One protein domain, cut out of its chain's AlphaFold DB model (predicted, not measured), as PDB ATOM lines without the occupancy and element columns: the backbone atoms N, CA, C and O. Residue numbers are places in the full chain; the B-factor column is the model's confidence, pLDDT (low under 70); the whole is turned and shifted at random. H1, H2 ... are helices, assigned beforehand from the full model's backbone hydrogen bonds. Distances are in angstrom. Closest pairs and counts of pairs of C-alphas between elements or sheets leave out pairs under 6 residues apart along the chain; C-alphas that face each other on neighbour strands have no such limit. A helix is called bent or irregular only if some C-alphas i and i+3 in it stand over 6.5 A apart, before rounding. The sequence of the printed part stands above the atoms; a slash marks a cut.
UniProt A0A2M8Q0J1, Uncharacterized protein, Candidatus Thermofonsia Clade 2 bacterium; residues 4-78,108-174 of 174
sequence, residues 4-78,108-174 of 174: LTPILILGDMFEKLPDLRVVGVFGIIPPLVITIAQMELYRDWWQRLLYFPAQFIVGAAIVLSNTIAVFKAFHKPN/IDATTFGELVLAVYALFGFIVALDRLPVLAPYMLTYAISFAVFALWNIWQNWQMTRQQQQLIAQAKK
ATOM      1  N   LEU A   4      40.979  40.365  11.582       93.19
ATOM      2  CA  LEU A   4      42.402  40.313  11.248       93.19
ATOM      3  C   LEU A   4      42.756  39.082  10.415       93.19
ATOM      4  O   LEU A   4      43.719  39.113   9.659       93.19
ATOM      5  N   THR A   5      41.995  37.999  10.545       92.44
ATOM      6  CA  THR A   5      42.382  36.699   9.999       92.44
ATOM      7  C   THR A   5      42.615  36.710   8.477       92.44
ATOM      8  O   THR A   5      43.664  36.215   8.080       92.44
ATOM      9  N   PRO A   6      41.770  37.301   7.604       93.25
ATOM     10  CA  PRO A   6      42.050  37.334   6.162       93.25
ATOM     11  C   PRO A   6      43.322  38.117   5.819       93.25
ATOM     12  O   PRO A   6      44.098  37.685   4.976       93.25
ATOM     13  N   ILE A   7      43.573  39.227   6.520       93.31
ATOM     14  CA  ILE A   7      44.782  40.050   6.349       93.31
ATOM     15  C   ILE A   7      46.028  39.250   6.747       93.31
ATOM     16  O   ILE A   7      47.029  39.260   6.038       93.31
ATOM     17  N   LEU A   8      45.954  38.520   7.862       92.44
ATOM     18  CA  LEU A   8      47.045  37.675   8.344       92.44
ATOM     19  C   LEU A   8      47.323  36.486   7.415       92.44
ATOM     20  O   LEU A   8      48.485  36.113   7.268       92.44
ATOM     21  N   ILE A   9      46.288  35.910   6.789       92.19
ATOM     22  CA  ILE A   9      46.454  34.861   5.770       92.19
ATOM     23  C   ILE A   9      47.145  35.444   4.531       92.19
ATOM     24  O   ILE A   9      48.101  34.856   4.047       92.19
ATOM     25  N   LEU A  10      46.705  36.608   4.038       92.88
ATOM     26  CA  LEU A  10      47.300  37.246   2.855       92.88
ATOM     27  C   LEU A  10      48.764  37.648   3.055       92.88
ATOM     28  O   LEU A  10      49.541  37.612   2.107       92.88
ATOM     29  N   GLY A  11      49.126  38.068   4.267       90.69
ATOM     30  CA  GLY A  11      50.492  38.462   4.607       90.69
ATOM     31  C   GLY A  11      51.407  37.304   5.011       90.69
ATOM     32  O   GLY A  11      52.491  37.581   5.528       90.69
ATOM     33  N   ASP A  12      50.950  36.051   4.881       87.94
ATOM     34  CA  ASP A  12      51.638  34.834   5.338       87.94
ATOM     35  C   ASP A  12      52.155  34.973   6.797       87.94
ATOM     36  O   ASP A  12      53.181  34.433   7.210       87.94
ATOM     37  N   MET A  13      51.439  35.751   7.621       87.69
ATOM     38  CA  MET A  13      51.886  36.132   8.968       87.69
ATOM     39  C   MET A  13      51.692  35.007   9.984       87.69
ATOM     40  O   MET A  13      52.358  35.002  11.018       87.69
ATOM     41  N   PHE A  14      50.805  34.051   9.694       84.00
ATOM     42  CA  PHE A  14      50.595  32.876  10.541       84.00
ATOM     43  C   PHE A  14      51.848  32.000  10.659       84.00
ATOM     44  O   PHE A  14      52.038  31.385  11.703       84.00
ATOM     45  N   GLU A  15      52.729  32.001   9.655       81.31
ATOM     46  CA  GLU A  15      53.998  31.255   9.680       81.31
ATOM     47  C   GLU A  15      55.040  31.878  10.616       81.31
ATOM     48  O   GLU A  15      55.957  31.203  11.076       81.31
ATOM     49  N   LYS A  16      54.896  33.173  10.922       85.62
ATOM     50  CA  LYS A  16      55.815  33.926  11.791       85.62
ATOM     51  C   LYS A  16      55.404  33.896  13.262       85.62
ATOM     52  O   LYS A  16      56.131  34.419  14.106       85.62
ATOM     53  N   LEU A  17      54.229  33.354  13.573       81.88
ATOM     54  CA  LEU A  17      53.748  33.266  14.945       81.88
ATOM     55  C   LEU A  17      54.465  32.130  15.693       81.88
ATOM     56  O   LEU A  17      54.772  31.100  15.092       81.88
ATOM     57  N   PRO A  18      54.713  32.287  17.008       83.88
ATOM     58  CA  PRO A  18      55.198  31.185  17.829       83.88
ATOM     59  C   PRO A  18      54.199  30.024  17.797       83.88
ATOM     60  O   PRO A  18      53.010  30.231  17.540       83.88
ATOM     61  N   ASP A  19      54.668  28.809  18.085       80.94
ATOM     62  CA  ASP A  19      53.801  27.633  18.077       80.94
ATOM     63  C   ASP A  19      52.672  27.774  19.117       80.94
ATOM     64  O   ASP A  19      52.857  27.630  20.326       80.94
ATOM     65  N   LEU A  20      51.477  28.087  18.619       79.69
ATOM     66  CA  LEU A  20      50.266  28.315  19.401       79.69
ATOM     67  C   LEU A  20      49.444  27.033  19.585       79.69
ATOM     68  O   LEU A  20      48.346  27.096  20.141       79.69
ATOM     69  N   ARG A  21      49.939  25.862  19.155       81.75
ATOM     70  CA  ARG A  21      49.209  24.585  19.275       81.75
ATOM     71  C   ARG A  21      48.770  24.296  20.706       81.75
ATOM     72  O   ARG A  21      47.629  23.891  20.912       81.75
ATOM     73  N   VAL A  22      49.625  24.580  21.693       83.69
ATOM     74  CA  VAL A  22      49.312  24.406  23.124       83.69
ATOM     75  C   VAL A  22      48.132  25.286  23.547       83.69
ATOM     76  O   VAL A  22      47.251  24.828  24.266       83.69
ATOM     77  N   VAL A  23      48.062  26.524  23.047       84.31
ATOM     78  CA  VAL A  23      46.923  27.424  23.296       84.31
ATOM     79  C   VAL A  23      45.657  26.894  22.613       84.31
ATOM     80  O   VAL A  23      44.574  26.940  23.192       84.31
ATOM     81  N   GLY A  24      45.793  26.325  21.411       81.88
ATOM     82  CA  GLY A  24      44.694  25.706  20.668       81.88
ATOM     83  C   GLY A  24      44.000  24.564  21.420       81.88
ATOM     84  O   GLY A  24      42.783  24.423  21.308       81.88
ATOM     85  N   VAL A  25      44.730  23.807  22.250       87.12
ATOM     86  CA  VAL A  25      44.162  22.721  23.076       87.12
ATOM     87  C   VAL A  25      43.090  23.240  24.041       87.12
ATOM     88  O   VAL A  25      42.067  22.582  24.234       87.12
ATOM     89  N   PHE A  26      43.248  24.452  24.584       89.25
ATOM     90  CA  PHE A  26      42.238  25.054  25.465       89.25
ATOM     91  C   PHE A  26      40.908  25.328  24.744       89.25
ATOM     92  O   PHE A  26      39.865  25.404  25.391       89.25
ATOM     93  N   GLY A  27      40.902  25.399  23.408       87.06
ATOM     94  CA  GLY A  27      39.683  25.515  22.606       87.06
ATOM     95  C   GLY A  27      38.742  24.308  22.713       87.06
ATOM     96  O   GLY A  27      37.559  24.433  22.407       87.06
ATOM     97  N   ILE A  28      39.233  23.160  23.191       90.31
ATOM     98  CA  ILE A  28      38.442  21.937  23.406       90.31
ATOM     99  C   ILE A  28      37.651  22.006  24.725       90.31
ATOM    100  O   ILE A  28      36.650  21.308  24.894       90.31
ATOM    101  N   ILE A  29      38.041  22.890  25.650       92.94
ATOM    102  CA  ILE A  29      37.423  22.988  26.977       92.94
ATOM    103  C   ILE A  29      35.926  23.323  26.896       92.94
ATOM    104  O   ILE A  29      35.150  22.594  27.516       92.94
ATOM    105  N   PRO A  30      35.461  24.349  26.150       90.69
ATOM    106  CA  PRO A  30      34.035  24.661  26.118       90.69
ATOM    107  C   PRO A  30      33.172  23.506  25.575       90.69
ATOM    108  O   PRO A  30      32.215  23.142  26.259       90.69
ATOM    109  N   PRO A  31      33.498  22.860  24.432       90.94
ATOM    110  CA  PRO A  31      32.778  21.666  23.984       90.94
ATOM    111  C   PRO A  31      32.764  20.526  25.008       90.94
ATOM    112  O   PRO A  31      31.728  19.886  25.178       90.94
ATOM    113  N   LEU A  32      33.875  20.284  25.718       94.19
ATOM    114  CA  LEU A  32      33.942  19.248  26.754       94.19
ATOM    115  C   LEU A  32      33.013  19.547  27.927       94.19
ATOM    116  O   LEU A  32      32.190  18.706  28.276       94.19
ATOM    117  N   VAL A  33      33.111  20.747  28.506       95.06
ATOM    118  CA  VAL A  33      32.275  21.163  29.643       95.06
ATOM    119  C   VAL A  33      30.798  21.069  29.279       95.06
ATOM    120  O   VAL A  33      29.994  20.543  30.044       95.06
ATOM    121  N   ILE A  34      30.448  21.530  28.079       92.94
ATOM    122  CA  ILE A  34      29.088  21.458  27.562       92.94
ATOM    123  C   ILE A  34      28.633  20.002  27.402       92.94
ATOM    124  O   ILE A  34      27.524  19.669  27.809       92.94
ATOM    125  N   THR A  35      29.472  19.130  26.843       94.88
ATOM    126  CA  THR A  35      29.130  17.716  26.623       94.88
ATOM    127  C   THR A  35      28.912  16.990  27.946       94.88
ATOM    128  O   THR A  35      27.891  16.326  28.108       94.88
ATOM    129  N   ILE A  36      29.809  17.182  28.917       96.19
ATOM    130  CA  ILE A  36      29.687  16.610  30.267       96.19
ATOM    131  C   ILE A  36      28.398  17.098  30.933       96.19
ATOM    132  O   ILE A  36      27.640  16.295  31.468       96.19
ATOM    133  N   ALA A  37      28.095  18.396  30.835       95.31
ATOM    134  CA  ALA A  37      26.853  18.939  31.369       95.31
ATOM    135  C   ALA A  37      25.613  18.315  30.706       95.31
ATOM    136  O   ALA A  37      24.646  18.002  31.393       95.31
ATOM    137  N   GLN A  38      25.623  18.094  29.385       95.44
ATOM    138  CA  GLN A  38      24.504  17.430  28.710       95.44
ATOM    139  C   GLN A  38      24.344  15.972  29.156       95.44
ATOM    140  O   GLN A  38      23.211  15.540  29.350       95.44
ATOM    141  N   MET A  39      25.450  15.238  29.334       95.88
ATOM    142  CA  MET A  39      25.437  13.851  29.812       95.88
ATOM    143  C   MET A  39      24.851  13.726  31.220       95.88
ATOM    144  O   MET A  39      24.104  12.787  31.480       95.88
ATOM    145  N   GLU A  40      25.162  14.675  32.105       96.88
ATOM    146  CA  GLU A  40      24.666  14.679  33.483       96.88
ATOM    147  C   GLU A  40      23.182  15.070  33.566       96.88
ATOM    148  O   GLU A  40      22.414  14.482  34.323       96.88
ATOM    149  N   LEU A  41      22.746  16.060  32.777       96.06
ATOM    150  CA  LEU A  41      21.380  16.586  32.871       96.06
ATOM    151  C   LEU A  41      20.342  15.765  32.091       96.06
ATOM    152  O   LEU A  41      19.154  15.830  32.418       96.06
ATOM    153  N   TYR A  42      20.741  15.047  31.036       94.88
ATOM    154  CA  TYR A  42      19.795  14.510  30.056       94.88
ATOM    155  C   TYR A  42      20.126  13.091  29.591       94.88
ATOM    156  O   TYR A  42      21.244  12.771  29.195       94.88
ATOM    157  N   ARG A  43      19.098  12.236  29.519       92.75
ATOM    158  CA  ARG A  43      19.240  10.855  29.025       92.75
ATOM    159  C   ARG A  43      19.427  10.777  27.502       92.75
ATOM    160  O   ARG A  43      20.027   9.833  27.004       92.75
ATOM    161  N   ASP A  44      18.944  11.780  26.774       94.88
ATOM    162  CA  ASP A  44      19.022  11.966  25.318       94.88
ATOM    163  C   ASP A  44      20.147  12.938  24.896       94.88
ATOM    164  O   ASP A  44      20.068  13.584  23.850       94.88
ATOM    165  N   TRP A  45      21.206  13.053  25.708       93.88
ATOM    166  CA  TRP A  45      22.284  14.043  25.566       93.88
ATOM    167  C   TRP A  45      22.873  14.152  24.151       93.88
ATOM    168  O   TRP A  45      23.119  15.259  23.675       93.88
ATOM    169  N   TRP A  46      23.052  13.037  23.439       93.12
ATOM    170  CA  TRP A  46      23.660  13.036  22.104       93.12
ATOM    171  C   TRP A  46      22.793  13.754  21.060       93.12
ATOM    172  O   TRP A  46      23.319  14.463  20.205       93.12
ATOM    173  N   GLN A  47      21.463  13.629  21.148       93.94
ATOM    174  CA  GLN A  47      20.529  14.306  20.238       93.94
ATOM    175  C   GLN A  47      20.574  15.808  20.472       93.94
ATOM    176  O   GLN A  47      20.477  16.600  19.538       93.94
ATOM    177  N   ARG A  48      20.780  16.206  21.730       90.56
ATOM    178  CA  ARG A  48      20.918  17.609  22.115       90.56
ATOM    179  C   ARG A  48      22.200  18.218  21.564       90.56
ATOM    180  O   ARG A  48      22.199  19.396  21.207       90.56
ATOM    181  N   LEU A  49      23.261  17.417  21.413       91.94
ATOM    182  CA  LEU A  49      24.502  17.899  20.813       91.94
ATOM    183  C   LEU A  49      24.313  18.381  19.363       91.94
ATOM    184  O   LEU A  49      25.022  19.283  18.917       91.94
ATOM    185  N   LEU A  50      23.322  17.847  18.638       92.50
ATOM    186  CA  LEU A  50      23.023  18.248  17.258       92.50
ATOM    187  C   LEU A  50      22.545  19.703  17.137       92.50
ATOM    188  O   LEU A  50      22.612  20.272  16.048       92.50
ATOM    189  N   TYR A  51      22.110  20.336  18.233       90.56
ATOM    190  CA  TYR A  51      21.739  21.754  18.239       90.56
ATOM    191  C   TYR A  51      22.943  22.697  18.405       90.56
ATOM    192  O   TYR A  51      22.808  23.896  18.152       90.56
ATOM    193  N   PHE A  52      24.133  22.204  18.782       88.62
ATOM    194  CA  PHE A  52      25.300  23.076  18.984       88.62
ATOM    195  C   PHE A  52      25.754  23.829  17.739       88.62
ATOM    196  O   PHE A  52      26.037  25.017  17.878       88.62
ATOM    197  N   PRO A  53      25.802  23.236  16.532       87.88
ATOM    198  CA  PRO A  53      26.135  23.991  15.327       87.88
ATOM    199  C   PRO A  53      25.220  25.203  15.129       87.88
ATOM    200  O   PRO A  53      25.702  26.305  14.880       87.88
ATOM    201  N   ALA A  54      23.909  25.036  15.337       89.31
ATOM    202  CA  ALA A  54      22.964  26.148  15.279       89.31
ATOM    203  C   ALA A  54      23.256  27.197  16.365       89.31
ATOM    204  O   ALA A  54      23.247  28.396  16.088       89.31
ATOM    205  N   GLN A  55      23.590  26.761  17.582       88.12
ATOM    206  CA  GLN A  55      23.982  27.665  18.663       88.12
ATOM    207  C   GLN A  55      25.256  28.460  18.332       88.12
ATOM    208  O   GLN A  55      25.310  29.657  18.610       88.12
ATOM    209  N   PHE A  56      26.259  27.833  17.713       87.75
ATOM    210  CA  PHE A  56      27.473  28.516  17.256       87.75
ATOM    211  C   PHE A  56      27.167  29.566  16.193       87.75
ATOM    212  O   PHE A  56      27.670  30.685  16.288       87.75
ATOM    213  N   ILE A  57      26.307  29.234  15.226       90.44
ATOM    214  CA  ILE A  57      25.881  30.159  14.171       90.44
ATOM    215  C   ILE A  57      25.215  31.400  14.783       90.44
ATOM    216  O   ILE A  57      25.583  32.535  14.478       90.44
ATOM    217  N   VAL A  58      24.278  31.197  15.714       90.12
ATOM    218  CA  VAL A  58      23.611  32.301  16.421       90.12
ATOM    219  C   VAL A  58      24.610  33.108  17.259       90.12
ATOM    220  O   VAL A  58      24.599  34.338  17.222       90.12
ATOM    221  N   GLY A  59      25.507  32.436  17.981       88.88
ATOM    222  CA  GLY A  59      26.531  33.076  18.810       88.88
ATOM    223  C   GLY A  59      27.520  33.933  18.013       88.88
ATOM    224  O   GLY A  59      27.934  34.993  18.479       88.88
ATOM    225  N   ALA A  60      27.876  33.520  16.797       89.94
ATOM    226  CA  ALA A  60      28.734  34.306  15.916       89.94
ATOM    227  C   ALA A  60      28.006  35.534  15.345       89.94
ATOM    228  O   ALA A  60      28.598  36.611  15.247       89.94
ATOM    229  N   ALA A  61      26.716  35.410  15.026       88.06
ATOM    230  CA  ALA A  61      25.933  36.506  14.464       88.06
ATOM    231  C   ALA A  61      25.733  37.684  15.440       88.06
ATOM    232  O   ALA A  61      25.782  38.844  15.031       88.06
ATOM    233  N   ILE A  62      25.599  37.421  16.748       89.44
ATOM    234  CA  ILE A  62      25.402  38.478  17.764       89.44
ATOM    235  C   ILE A  62      26.651  39.341  18.025       89.44
ATOM    236  O   ILE A  62      26.580  40.339  18.743       89.44
ATOM    237  N   VAL A  63      27.814  38.988  17.466       91.38
ATOM    238  CA  VAL A  63      29.080  39.693  17.735       91.38
ATOM    239  C   VAL A  63      29.013  41.162  17.312       91.38
ATOM    240  O   VAL A  63      29.481  42.030  18.055       91.38
ATOM    241  N   LEU A  64      28.413  41.471  16.156       89.31
ATOM    242  CA  LEU A  64      28.331  42.851  15.670       89.31
ATOM    243  C   LEU A  64      27.424  43.712  16.556       89.31
ATOM    244  O   LEU A  64      27.816  44.812  16.950       89.31
ATOM    245  N   SER A  65      26.234  43.219  16.902       87.62
ATOM    246  CA  SER A  65      25.283  43.966  17.730       87.62
ATOM    247  C   SER A  65      25.850  44.240  19.126       87.62
ATOM    248  O   SER A  65      25.776  45.373  19.611       87.62
ATOM    249  N   ASN A  66      26.520  43.249  19.721       90.31
ATOM    250  CA  ASN A  66      27.238  43.402  20.985       90.31
ATOM    251  C   ASN A  66      28.364  44.436  20.872       90.31
ATOM    252  O   ASN A  66      28.487  45.310  21.728       90.31
ATOM    253  N   THR A  67      29.145  44.390  19.790       90.88
ATOM    254  CA  THR A  67      30.219  45.360  19.534       90.88
ATOM    255  C   THR A  67      29.656  46.778  19.459       90.88
ATOM    256  O   THR A  67      30.114  47.664  20.176       90.88
ATOM    257  N   ILE A  68      28.600  46.998  18.673       88.50
ATOM    258  CA  ILE A  68      27.938  48.304  18.559       88.50
ATOM    259  C   ILE A  68      27.413  48.779  19.920       88.50
ATOM    260  O   ILE A  68      27.557  49.956  20.255       88.50
ATOM    261  N   ALA A  69      26.815  47.892  20.720       85.75
ATOM    262  CA  ALA A  69      26.315  48.233  22.049       85.75
ATOM    263  C   ALA A  69      27.439  48.688  22.996       85.75
ATOM    264  O   ALA A  69      27.288  49.703  23.684       85.75
ATOM    265  N   VAL A  70      28.580  47.991  22.978       89.19
ATOM    266  CA  VAL A  70      29.783  48.350  23.743       89.19
ATOM    267  C   VAL A  70      30.369  49.677  23.255       89.19
ATOM    268  O   VAL A  70      30.610  50.571  24.061       89.19
ATOM    269  N   PHE A  71      30.518  49.884  21.945       88.69
ATOM    270  CA  PHE A  71      31.006  51.157  21.402       88.69
ATOM    271  C   PHE A  71      30.094  52.329  21.767       88.69
ATOM    272  O   PHE A  71      30.574  53.390  22.176       88.69
ATOM    273  N   LYS A  72      28.773  52.127  21.691       84.50
ATOM    274  CA  LYS A  72      27.794  53.097  22.186       84.50
ATOM    275  C   LYS A  72      27.995  53.341  23.685       84.50
ATOM    276  O   LYS A  72      27.905  54.491  24.100       84.50
ATOM    277  N   ALA A  73      28.265  52.307  24.500       85.38
ATOM    278  CA  ALA A  73      28.610  52.401  25.937       85.38
ATOM    279  C   ALA A  73      29.737  53.384  26.207       85.38
ATOM    280  O   ALA A  73      29.533  54.341  26.949       85.38
ATOM    281  N   PHE A  74      30.856  53.210  25.519       88.81
ATOM    282  CA  PHE A  74      32.027  54.054  25.711       88.81
ATOM    283  C   PHE A  74      31.834  55.504  25.254       88.81
ATOM    284  O   PHE A  74      32.243  56.417  25.960       88.81
ATOM    285  N   HIS A  75      31.194  55.743  24.105       86.31
ATOM    286  CA  HIS A  75      31.092  57.101  23.544       86.31
ATOM    287  C   HIS A  75      29.996  57.956  24.186       86.31
ATOM    288  O   HIS A  75      30.023  59.181  24.089       86.31
ATOM    289  N   LYS A  76      28.989  57.324  24.792       81.06
ATOM    290  CA  LYS A  76      27.835  58.008  25.390       81.06
ATOM    291  C   LYS A  76      27.541  57.431  26.781       81.06
ATOM    292  O   LYS A  76      26.492  56.796  26.952       81.06
ATOM    293  N   PRO A  77      28.455  57.612  27.753       74.50
ATOM    294  CA  PRO A  77      28.317  57.036  29.090       74.50
ATOM    295  C   PRO A  77      27.183  57.692  29.893       74.50
ATOM    296  O   PRO A  77      26.493  57.004  30.633       74.50
ATOM    297  N   ASN A  78      26.921  58.985  29.670       73.81
ATOM    298  CA  ASN A  78      25.959  59.778  30.452       73.81
ATOM    299  C   ASN A  78      24.537  59.817  29.868       73.81
ATOM    300  O   ASN A  78      23.719  60.624  30.296       73.81
ATOM    301  N   ILE A 108      14.774  47.027  10.142       64.31
ATOM    302  CA  ILE A 108      16.126  47.056   9.560       64.31
ATOM    303  C   ILE A 108      16.833  48.311  10.077       64.31
ATOM    304  O   ILE A 108      16.331  49.425   9.928       64.31
ATOM    305  N   ASP A 109      17.985  48.098  10.698       73.44
ATOM    306  CA  ASP A 109      18.871  49.140  11.207       73.44
ATOM    307  C   ASP A 109      20.236  49.012  10.511       73.44
ATOM    308  O   ASP A 109      20.513  48.017   9.833       73.44
ATOM    309  N   ALA A 110      21.123  49.986  10.713       80.56
ATOM    310  CA  ALA A 110      22.501  49.968  10.214       80.56
ATOM    311  C   ALA A 110      23.258  48.669  10.568       80.56
ATOM    312  O   ALA A 110      24.183  48.268   9.864       80.56
ATOM    313  N   THR A 111      22.826  47.981  11.627       84.12
ATOM    314  CA  THR A 111      23.347  46.675  12.043       84.12
ATOM    315  C   THR A 111      23.176  45.600  10.962       84.12
ATOM    316  O   THR A 111      24.138  44.897  10.680       84.12
ATOM    317  N   THR A 112      22.021  45.509  10.290       87.06
ATOM    318  CA  THR A 112      21.775  44.495   9.242       87.06
ATOM    319  C   THR A 112      22.665  44.712   8.018       87.06
ATOM    320  O   THR A 112      23.150  43.758   7.414       87.06
ATOM    321  N   PHE A 113      22.930  45.973   7.664       90.25
ATOM    322  CA  PHE A 113      23.892  46.288   6.608       90.25
ATOM    323  C   PHE A 113      25.315  45.877   7.011       90.25
ATOM    324  O   PHE A 113      26.031  45.267   6.219       90.25
ATOM    325  N   GLY A 114      25.702  46.145   8.261       92.00
ATOM    326  CA  GLY A 114      26.979  45.687   8.803       92.00
ATOM    327  C   GLY A 114      27.118  44.161   8.792       92.00
ATOM    328  O   GLY A 114      28.167  43.661   8.401       92.00
ATOM    329  N   GLU A 115      26.066  43.414   9.141       93.62
ATOM    330  CA  GLU A 115      26.047  41.945   9.047       93.62
ATOM    331  C   GLU A 115      26.307  41.483   7.607       93.62
ATOM    332  O   GLU A 115      27.155  40.623   7.387       93.62
ATOM    333  N   LEU A 116      25.660  42.096   6.611       94.56
ATOM    334  CA  LEU A 116      25.863  41.745   5.204       94.56
ATOM    335  C   LEU A 116      27.306  42.010   4.739       94.56
ATOM    336  O   LEU A 116      27.911  41.162   4.085       94.56
ATOM    337  N   VAL A 117      27.878  43.159   5.108       95.69
ATOM    338  CA  VAL A 117      29.277  43.491   4.791       95.69
ATOM    339  C   VAL A 117      30.232  42.486   5.437       95.69
ATOM    340  O   VAL A 117      31.152  42.000   4.780       95.69
ATOM    341  N   LEU A 118      30.000  42.121   6.702       96.00
ATOM    342  CA  LEU A 118      30.809  41.114   7.390       96.00
ATOM    343  C   LEU A 118      30.639  39.715   6.789       96.00
ATOM    344  O   LEU A 118      31.608  38.958   6.766       96.00
ATOM    345  N   ALA A 119      29.458  39.374   6.264       96.75
ATOM    346  CA  ALA A 119      29.232  38.122   5.545       96.75
ATOM    347  C   ALA A 119      30.073  38.055   4.263       96.75
ATOM    348  O   ALA A 119      30.763  37.064   4.031       96.75
ATOM    349  N   VAL A 120      30.076  39.127   3.464       97.31
ATOM    350  CA  VAL A 120      30.914  39.230   2.256       97.31
ATOM    351  C   VAL A 120      32.398  39.166   2.619       97.31
ATOM    352  O   VAL A 120      33.160  38.445   1.978       97.31
ATOM    353  N   TYR A 121      32.807  39.855   3.685       97.12
ATOM    354  CA  TYR A 121      34.182  39.804   4.179       97.12
ATOM    355  C   TYR A 121      34.597  38.395   4.629       97.12
ATOM    356  O   TYR A 121      35.688  37.932   4.302       97.12
ATOM    357  N   ALA A 122      33.720  37.682   5.339       97.00
ATOM    358  CA  ALA A 122      33.959  36.302   5.749       97.00
ATOM    359  C   ALA A 122      34.055  35.353   4.545       97.00
ATOM    360  O   ALA A 122      34.915  34.476   4.537       97.00
ATOM    361  N   LEU A 123      33.216  35.539   3.518       97.62
ATOM    362  CA  LEU A 123      33.291  34.773   2.269       97.62
ATOM    363  C   LEU A 123      34.606  35.020   1.531       97.62
ATOM    364  O   LEU A 123      35.236  34.071   1.074       97.62
ATOM    365  N   PHE A 124      35.053  36.273   1.461       97.38
ATOM    366  CA  PHE A 124      36.371  36.598   0.923       97.38
ATOM    367  C   PHE A 124      37.481  35.882   1.705       97.38
ATOM    368  O   PHE A 124      38.313  35.197   1.113       97.38
ATOM    369  N   GLY A 125      37.452  35.964   3.039       96.56
ATOM    370  CA  GLY A 125      38.396  35.255   3.901       96.56
ATOM    371  C   GLY A 125      38.360  33.736   3.723       96.56
ATOM    372  O   GLY A 125      39.407  33.099   3.760       96.56
ATOM    373  N   PHE A 126      37.180  33.157   3.496       97.56
ATOM    374  CA  PHE A 126      37.005  31.735   3.207       97.56
ATOM    375  C   PHE A 126      37.687  31.336   1.899       97.56
ATOM    376  O   PHE A 126      38.465  30.388   1.900       97.56
ATOM    377  N   ILE A 127      37.453  32.084   0.817       97.12
ATOM    378  CA  ILE A 127      38.072  31.825  -0.491       97.12
ATOM    379  C   ILE A 127      39.597  31.906  -0.377       97.12
ATOM    380  O   ILE A 127      40.290  30.976  -0.773       97.12
ATOM    381  N   VAL A 128      40.122  32.961   0.252       95.62
ATOM    382  CA  VAL A 128      41.569  33.116   0.472       95.62
ATOM    383  C   VAL A 128      42.138  31.973   1.324       95.62
ATOM    384  O   VAL A 128      43.239  31.488   1.063       95.62
ATOM    385  N   ALA A 129      41.400  31.523   2.343       95.81
ATOM    386  CA  ALA A 129      41.829  30.429   3.207       95.81
ATOM    387  C   ALA A 129      41.911  29.086   2.467       95.81
ATOM    388  O   ALA A 129      42.801  28.307   2.785       95.81
ATOM    389  N   LEU A 130      41.034  28.815   1.494       96.12
ATOM    390  CA  LEU A 130      41.075  27.567   0.721       96.12
ATOM    391  C   LEU A 130      42.402  27.380  -0.025       96.12
ATOM    392  O   LEU A 130      42.893  26.257  -0.090       96.12
ATOM    393  N   ASP A 131      42.991  28.465  -0.524       93.31
ATOM    394  CA  ASP A 131      44.238  28.404  -1.291       93.31
ATOM    395  C   ASP A 131      45.483  28.469  -0.397       93.31
ATOM    396  O   ASP A 131      46.478  27.792  -0.652       93.31
ATOM    397  N   ARG A 132      45.453  29.308   0.647       92.62
ATOM    398  CA  ARG A 132      46.644  29.651   1.446       92.62
ATOM    399  C   ARG A 132      46.761  28.870   2.746       92.62
ATOM    400  O   ARG A 132      47.848  28.431   3.108       92.62
ATOM    401  N   LEU A 133      45.661  28.721   3.482       91.88
ATOM    402  CA  LEU A 133      45.669  28.081   4.798       91.88
ATOM    403  C   LEU A 133      44.336  27.360   5.066       91.88
ATOM    404  O   LEU A 133      43.509  27.856   5.845       91.88
ATOM    405  N   PRO A 134      44.125  26.171   4.462       93.38
ATOM    406  CA  PRO A 134      42.829  25.481   4.460       93.38
ATOM    407  C   PRO A 134      42.283  25.169   5.855       93.38
ATOM    408  O   PRO A 134      41.073  25.092   6.056       93.38
ATOM    409  N   VAL A 135      43.169  25.052   6.849       90.75
ATOM    410  CA  VAL A 135      42.818  24.831   8.261       90.75
ATOM    411  C   VAL A 135      41.896  25.930   8.810       90.75
ATOM    412  O   VAL A 135      41.062  25.655   9.671       90.75
ATOM    413  N   LEU A 136      41.991  27.166   8.304       92.44
ATOM    414  CA  LEU A 136      41.134  28.284   8.722       92.44
ATOM    415  C   LEU A 136      39.864  28.439   7.873       92.44
ATOM    416  O   LEU A 136      39.003  29.258   8.211       92.44
ATOM    417  N   ALA A 137      39.698  27.656   6.806       95.12
ATOM    418  CA  ALA A 137      38.515  27.739   5.959       95.12
ATOM    419  C   ALA A 137      37.210  27.414   6.728       95.12
ATOM    420  O   ALA A 137      36.277  28.214   6.639       95.12
ATOM    421  N   PRO A 138      37.120  26.360   7.572       93.38
ATOM    422  CA  PRO A 138      35.906  26.089   8.357       93.38
ATOM    423  C   PRO A 138      35.537  27.225   9.322       93.38
ATOM    424  O   PRO A 138      34.359  27.539   9.514       93.38
ATOM    425  N   TYR A 139      36.553  27.870   9.904       92.38
ATOM    426  CA  TYR A 139      36.389  29.042  10.762       92.38
ATOM    427  C   TYR A 139      35.747  30.200   9.987       92.38
ATOM    428  O   TYR A 139      34.723  30.733  10.415       92.38
ATOM    429  N   MET A 140      36.293  30.543   8.817       96.06
ATOM    430  CA  MET A 140      35.751  31.606   7.965       96.06
ATOM    431  C   MET A 140      34.352  31.299   7.446       96.06
ATOM    432  O   MET A 140      33.471  32.159   7.486       96.06
ATOM    433  N   LEU A 141      34.129  30.056   7.024       95.88
ATOM    434  CA  LEU A 141      32.841  29.605   6.520       95.88
ATOM    435  C   LEU A 141      31.750  29.717   7.587       95.88
ATOM    436  O   LEU A 141      30.642  30.154   7.290       95.88
ATOM    437  N   THR A 142      32.069  29.387   8.841       94.31
ATOM    438  CA  THR A 142      31.116  29.512   9.949       94.31
ATOM    439  C   THR A 142      30.680  30.964  10.131       94.31
ATOM    440  O   THR A 142      29.483  31.224  10.239       94.31
ATOM    441  N   TYR A 143      31.603  31.932  10.093       95.00
ATOM    442  CA  TYR A 143      31.245  33.356  10.149       95.00
ATOM    443  C   TYR A 143      30.441  33.810   8.929       95.00
ATOM    444  O   TYR A 143      29.464  34.540   9.092       95.00
ATOM    445  N   ALA A 144      30.809  33.354   7.728       96.75
ATOM    446  CA  ALA A 144      30.086  33.670   6.501       96.75
ATOM    447  C   ALA A 144      28.627  33.213   6.579       96.75
ATOM    448  O   ALA A 144      27.719  34.017   6.373       96.75
ATOM    449  N   ILE A 145      28.404  31.951   6.960       96.19
ATOM    450  CA  ILE A 145      27.065  31.387   7.148       96.19
ATOM    451  C   ILE A 145      26.317  32.153   8.238       96.19
ATOM    452  O   ILE A 145      25.168  32.532   8.037       96.19
ATOM    453  N   SER A 146      26.966  32.429   9.369       94.94
ATOM    454  CA  SER A 146      26.337  33.107  10.506       94.94
ATOM    455  C   SER A 146      25.826  34.493  10.148       94.94
ATOM    456  O   SER A 146      24.646  34.781  10.346       94.94
ATOM    457  N   PHE A 147      26.683  35.338   9.579       95.25
ATOM    458  CA  PHE A 147      26.289  36.688   9.197       95.25
ATOM    459  C   PHE A 147      25.292  36.695   8.038       95.25
ATOM    460  O   PHE A 147      24.342  37.474   8.075       95.25
ATOM    461  N   ALA A 148      25.449  35.813   7.044       95.31
ATOM    462  CA  ALA A 148      24.508  35.719   5.931       95.31
ATOM    463  C   ALA A 148      23.113  35.298   6.408       95.31
ATOM    464  O   ALA A 148      22.131  35.966   6.089       95.31
ATOM    465  N   VAL A 149      23.015  34.232   7.210       93.88
ATOM    466  CA  VAL A 149      21.738  33.747   7.750       93.88
ATOM    467  C   VAL A 149      21.059  34.833   8.577       93.88
ATOM    468  O   VAL A 149      19.872  35.078   8.380       93.88
ATOM    469  N   PHE A 150      21.789  35.521   9.456       91.19
ATOM    470  CA  PHE A 150      21.202  36.555  10.312       91.19
ATOM    471  C   PHE A 150      20.776  37.802   9.532       91.19
ATOM    472  O   PHE A 150      19.667  38.295   9.734       91.19
ATOM    473  N   ALA A 151      21.599  38.263   8.583       91.69
ATOM    474  CA  ALA A 151      21.251  39.387   7.720       91.69
ATOM    475  C   ALA A 151      19.991  39.080   6.896       91.69
ATOM    476  O   ALA A 151      19.057  39.883   6.858       91.69
ATOM    477  N   LEU A 152      19.927  37.893   6.284       92.69
ATOM    478  CA  LEU A 152      18.762  37.445   5.519       92.69
ATOM    479  C   LEU A 152      17.525  37.287   6.408       92.69
ATOM    480  O   LEU A 152      16.436  37.703   6.011       92.69
ATOM    481  N   TRP A 153      17.686  36.745   7.618       90.06
ATOM    482  CA  TRP A 153      16.602  36.611   8.589       90.06
ATOM    483  C   TRP A 153      16.034  37.974   8.993       90.06
ATOM    484  O   TRP A 153      14.820  38.169   8.958       90.06
ATOM    485  N   ASN A 154      16.901  38.944   9.292       88.62
ATOM    486  CA  ASN A 154      16.516  40.316   9.624       88.62
ATOM    487  C   ASN A 154      15.772  40.999   8.463       88.62
ATOM    488  O   ASN A 154      14.737  41.641   8.673       88.62
ATOM    489  N   ILE A 155      16.248  40.825   7.225       89.69
ATOM    490  CA  ILE A 155      15.584  41.355   6.023       89.69
ATOM    491  C   ILE A 155      14.201  40.721   5.844       89.69
ATOM    492  O   ILE A 155      13.212  41.432   5.637       89.69
ATOM    493  N   TRP A 156      14.116  39.394   5.952       88.69
ATOM    494  CA  TRP A 156      12.870  38.650   5.798       88.69
ATOM    495  C   TRP A 156      11.844  39.031   6.865       88.69
ATOM    496  O   TRP A 156      10.694  39.334   6.537       88.69
ATOM    497  N   GLN A 157      12.270  39.112   8.127       84.75
ATOM    498  CA  GLN A 157      11.429  39.545   9.235       84.75
ATOM    499  C   GLN A 157      10.894  40.961   8.995       84.75
ATOM    500  O   GLN A 157       9.695  41.205   9.117       84.75
ATOM    501  N   ASN A 158      11.742  41.900   8.576       85.44
ATOM    502  CA  ASN A 158      11.305  43.266   8.298       85.44
ATOM    503  C   ASN A 158      10.331  43.369   7.115       85.44
ATOM    504  O   ASN A 158       9.384  44.164   7.140       85.44
ATOM    505  N   TRP A 159      10.521  42.545   6.087       84.38
ATOM    506  CA  TRP A 159       9.600  42.471   4.960       84.38
ATOM    507  C   TRP A 159       8.216  41.960   5.375       84.38
ATOM    508  O   TRP A 159       7.202  42.558   5.002       84.38
ATOM    509  N   GLN A 160       8.158  40.919   6.213       82.31
ATOM    510  CA  GLN A 160       6.900  40.456   6.806       82.31
ATOM    511  C   GLN A 160       6.221  41.549   7.627       82.31
ATOM    512  O   GLN A 160       5.006  41.738   7.522       82.31
ATOM    513  N   MET A 161       7.006  42.306   8.400       78.88
ATOM    514  CA  MET A 161       6.465  43.382   9.219       78.88
ATOM    515  C   MET A 161       5.831  44.494   8.381       78.88
ATOM    516  O   MET A 161       4.718  44.935   8.666       78.88
ATOM    517  N   THR A 162       6.508  44.900   7.307       79.94
ATOM    518  CA  THR A 162       6.023  45.948   6.399       79.94
ATOM    519  C   THR A 162       4.722  45.527   5.710       79.94
ATOM    520  O   THR A 162       3.771  46.308   5.646       79.94
ATOM    521  N   ARG A 163       4.640  44.273   5.245       79.12
ATOM    522  CA  ARG A 163       3.442  43.731   4.584       79.12
ATOM    523  C   ARG A 163       2.218  43.723   5.495       79.12
ATOM    524  O   ARG A 163       1.146  44.159   5.086       79.12
ATOM    525  N   GLN A 164       2.368  43.265   6.733       76.94
ATOM    526  CA  GLN A 164       1.249  43.238   7.677       76.94
ATOM    527  C   GLN A 164       0.847  44.643   8.147       76.94
ATOM    528  O   GLN A 164      -0.343  44.909   8.297       76.94
ATOM    529  N   GLN A 165       1.793  45.578   8.316       75.62
ATOM    530  CA  GLN A 165       1.452  46.979   8.605       75.62
ATOM    531  C   GLN A 165       0.599  47.602   7.493       75.62
ATOM    532  O   GLN A 165      -0.397  48.263   7.784       75.62
ATOM    533  N   GLN A 166       0.932  47.350   6.224       78.31
ATOM    534  CA  GLN A 166       0.130  47.816   5.088       78.31
ATOM    535  C   GLN A 166      -1.289  47.229   5.098       78.31
ATOM    536  O   GLN A 166      -2.250  47.952   4.843       78.31
ATOM    537  N   GLN A 167      -1.435  45.944   5.441       78.56
ATOM    538  CA  GLN A 167      -2.744  45.291   5.559       78.56
ATOM    539  C   GLN A 167      -3.606  45.916   6.664       78.56
ATOM    540  O   GLN A 167      -4.792  46.152   6.448       78.56
ATOM    541  N   LEU A 168      -3.011  46.248   7.811       76.81
ATOM    542  CA  LEU A 168      -3.719  46.903   8.915       76.81
ATOM    543  C   LEU A 168      -4.151  48.329   8.559       76.81
ATOM    544  O   LEU A 168      -5.281  48.712   8.845       76.81
ATOM    545  N   ILE A 169      -3.294  49.098   7.880       75.69
ATOM    546  CA  ILE A 169      -3.647  50.440   7.391       75.69
ATOM    547  C   ILE A 169      -4.787  50.360   6.365       75.69
ATOM    548  O   ILE A 169      -5.686  51.197   6.379       75.69
ATOM    549  N   ALA A 170      -4.774  49.358   5.482       76.38
ATOM    550  CA  ALA A 170      -5.837  49.148   4.503       76.38
ATOM    551  C   ALA A 170      -7.171  48.734   5.150       76.38
ATOM    552  O   ALA A 170      -8.224  49.126   4.657       76.38
ATOM    553  N   GLN A 171      -7.137  47.973   6.249       75.19
ATOM    554  CA  GLN A 171      -8.327  47.617   7.032       75.19
ATOM    555  C   GLN A 171      -8.879  48.806   7.826       75.19
ATOM    556  O   GLN A 171     -10.085  48.979   7.862       75.19
ATOM    557  N   ALA A 172      -8.020  49.653   8.400       73.50
ATOM    558  CA  ALA A 172      -8.437  50.841   9.153       73.50
ATOM    559  C   ALA A 172      -9.023  51.967   8.277       73.50
ATOM    560  O   ALA A 172      -9.615  52.907   8.798       73.50
ATOM    561  N   LYS A 173      -8.814  51.906   6.955       70.38
ATOM    562  CA  LYS A 173      -9.394  52.838   5.973       70.38
ATOM    563  C   LYS A 173     -10.751  52.386   5.416       70.38
ATOM    564  O   LYS A 173     -11.334  53.143   4.642       70.38
ATOM    565  N   LYS A 174     -11.204  51.171   5.733       61.47
ATOM    566  CA  LYS A 174     -12.541  50.662   5.392       61.47
ATOM    567  C   LYS A 174     -13.492  50.890   6.554       61.47
ATOM    568  O   LYS A 174     -14.677  51.133   6.255       61.47
TER     569      LYS A 174
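This is residues 4 to 78 and 108 to 174 of the 174 residues of an uncharacterized protein of Candidatus Thermofonsia Clade 2 bacterium (UniProt A0A2M8Q0J1). A long helical hairpin, H7 and H8, has an open V of helices hanging from it: H5 crosses H8 and leads away through H4 to a tip, where H3 meets H4 and slants off toward the end of the hairpin where H1 packs on H7. The frame between H3, H5 and H8 is empty, and residues 160 to 174, mostly in H8, stick out as a long arm, as do residues 69 to 78, mostly in H6. The printed part has 142 residues with eight named helices, H1 to H8 in chain order, and no named strand; its class is all helix. It is loose, with a radius of gyration of the C-alphas of 20.4 A, and spans 71 by 47 by 41 A.

H8, residues 134 to 172, touches H7, residues 110 to 132, at a shallow tilt of 25 degrees, opposite ways, a helical hairpin; their closest C-alphas, those of Ala 119 and Ala 144, are 4.6 A apart. H5, residues 52 to 61, touches H8 at its residues 142 to 150 alone, about perpendicular at 73 degrees, with the C-alphas of Ile 57 and Ser 146 closest at 4.7 A. H7 is the hub, touching three helices. H1, residues 5 to 10, touches H7 at residues 124 to 132 alone, at a steep tilt of 41 degrees, the same way, with the C-alphas of Pro 6 and Gly 125 closest at 4.8 A. H6, residues 63 to 75, touches H7 with residues 64 to 65 alone, at a steep tilt of 56 degrees, opposite ways; the closest C-alphas, those of Ser 65 and Thr 111, are 6.6 A apart. H2, residues 13 to 16, is close to H1 but not clearly touching, the closest C-alphas being those of Leu 8 and Phe 14 at 6.4 A. H3, residues 21 to 41, touches H4, residues 45 to 49, with its residues 35 to 39 alone, and the closest C-alphas, those of Gln 38 and Trp 45, are 5.1 A apart. H3 is apart from H5 and from H8, and H4 and H5 meet only through their link. Helix packing is mostly crossed, one of four touching pairs with a tilt being shallow. Every O i to N i+4 pair is within hydrogen-bond range in H1, H4, H5 and H6; in H3 it is 11 of 17, in H7 18 of 19 and in H8 33 of 35, while H2 is too short for such a pair.

H8 is the longest helix, 39 residues and 57.4 A from C-alpha 134 at (42.829, 25.481, 4.460) to C-alpha 172 at (-8.437, 50.841, 9.153); it is irregular, with C-alphas 135 and 138 7.0 A apart. H7 is 32.7 A long and H3 32.0 A; H3 is only just irregular, with C-alphas 27 and 30 6.7 A apart. H6 measures 18.5 A and H5 14.2 A. H1, 6 residues, begins at C-alpha 5 at (42.382, 36.699, 9.999); H2 has 4 residues and H4 has 5.

The two C-alphas farthest apart, those of Pro 18 and Lys 174, are 71.6 A apart. Residues 79 to 107 are not printed, and C-alphas 78 and 108 are 26.4 A apart across that cut, which falls in the link H6 to H7. The links that are printed whole are tight. The mean pLDDT of the printed part is 88.9; residues 108 and 174 are under 70.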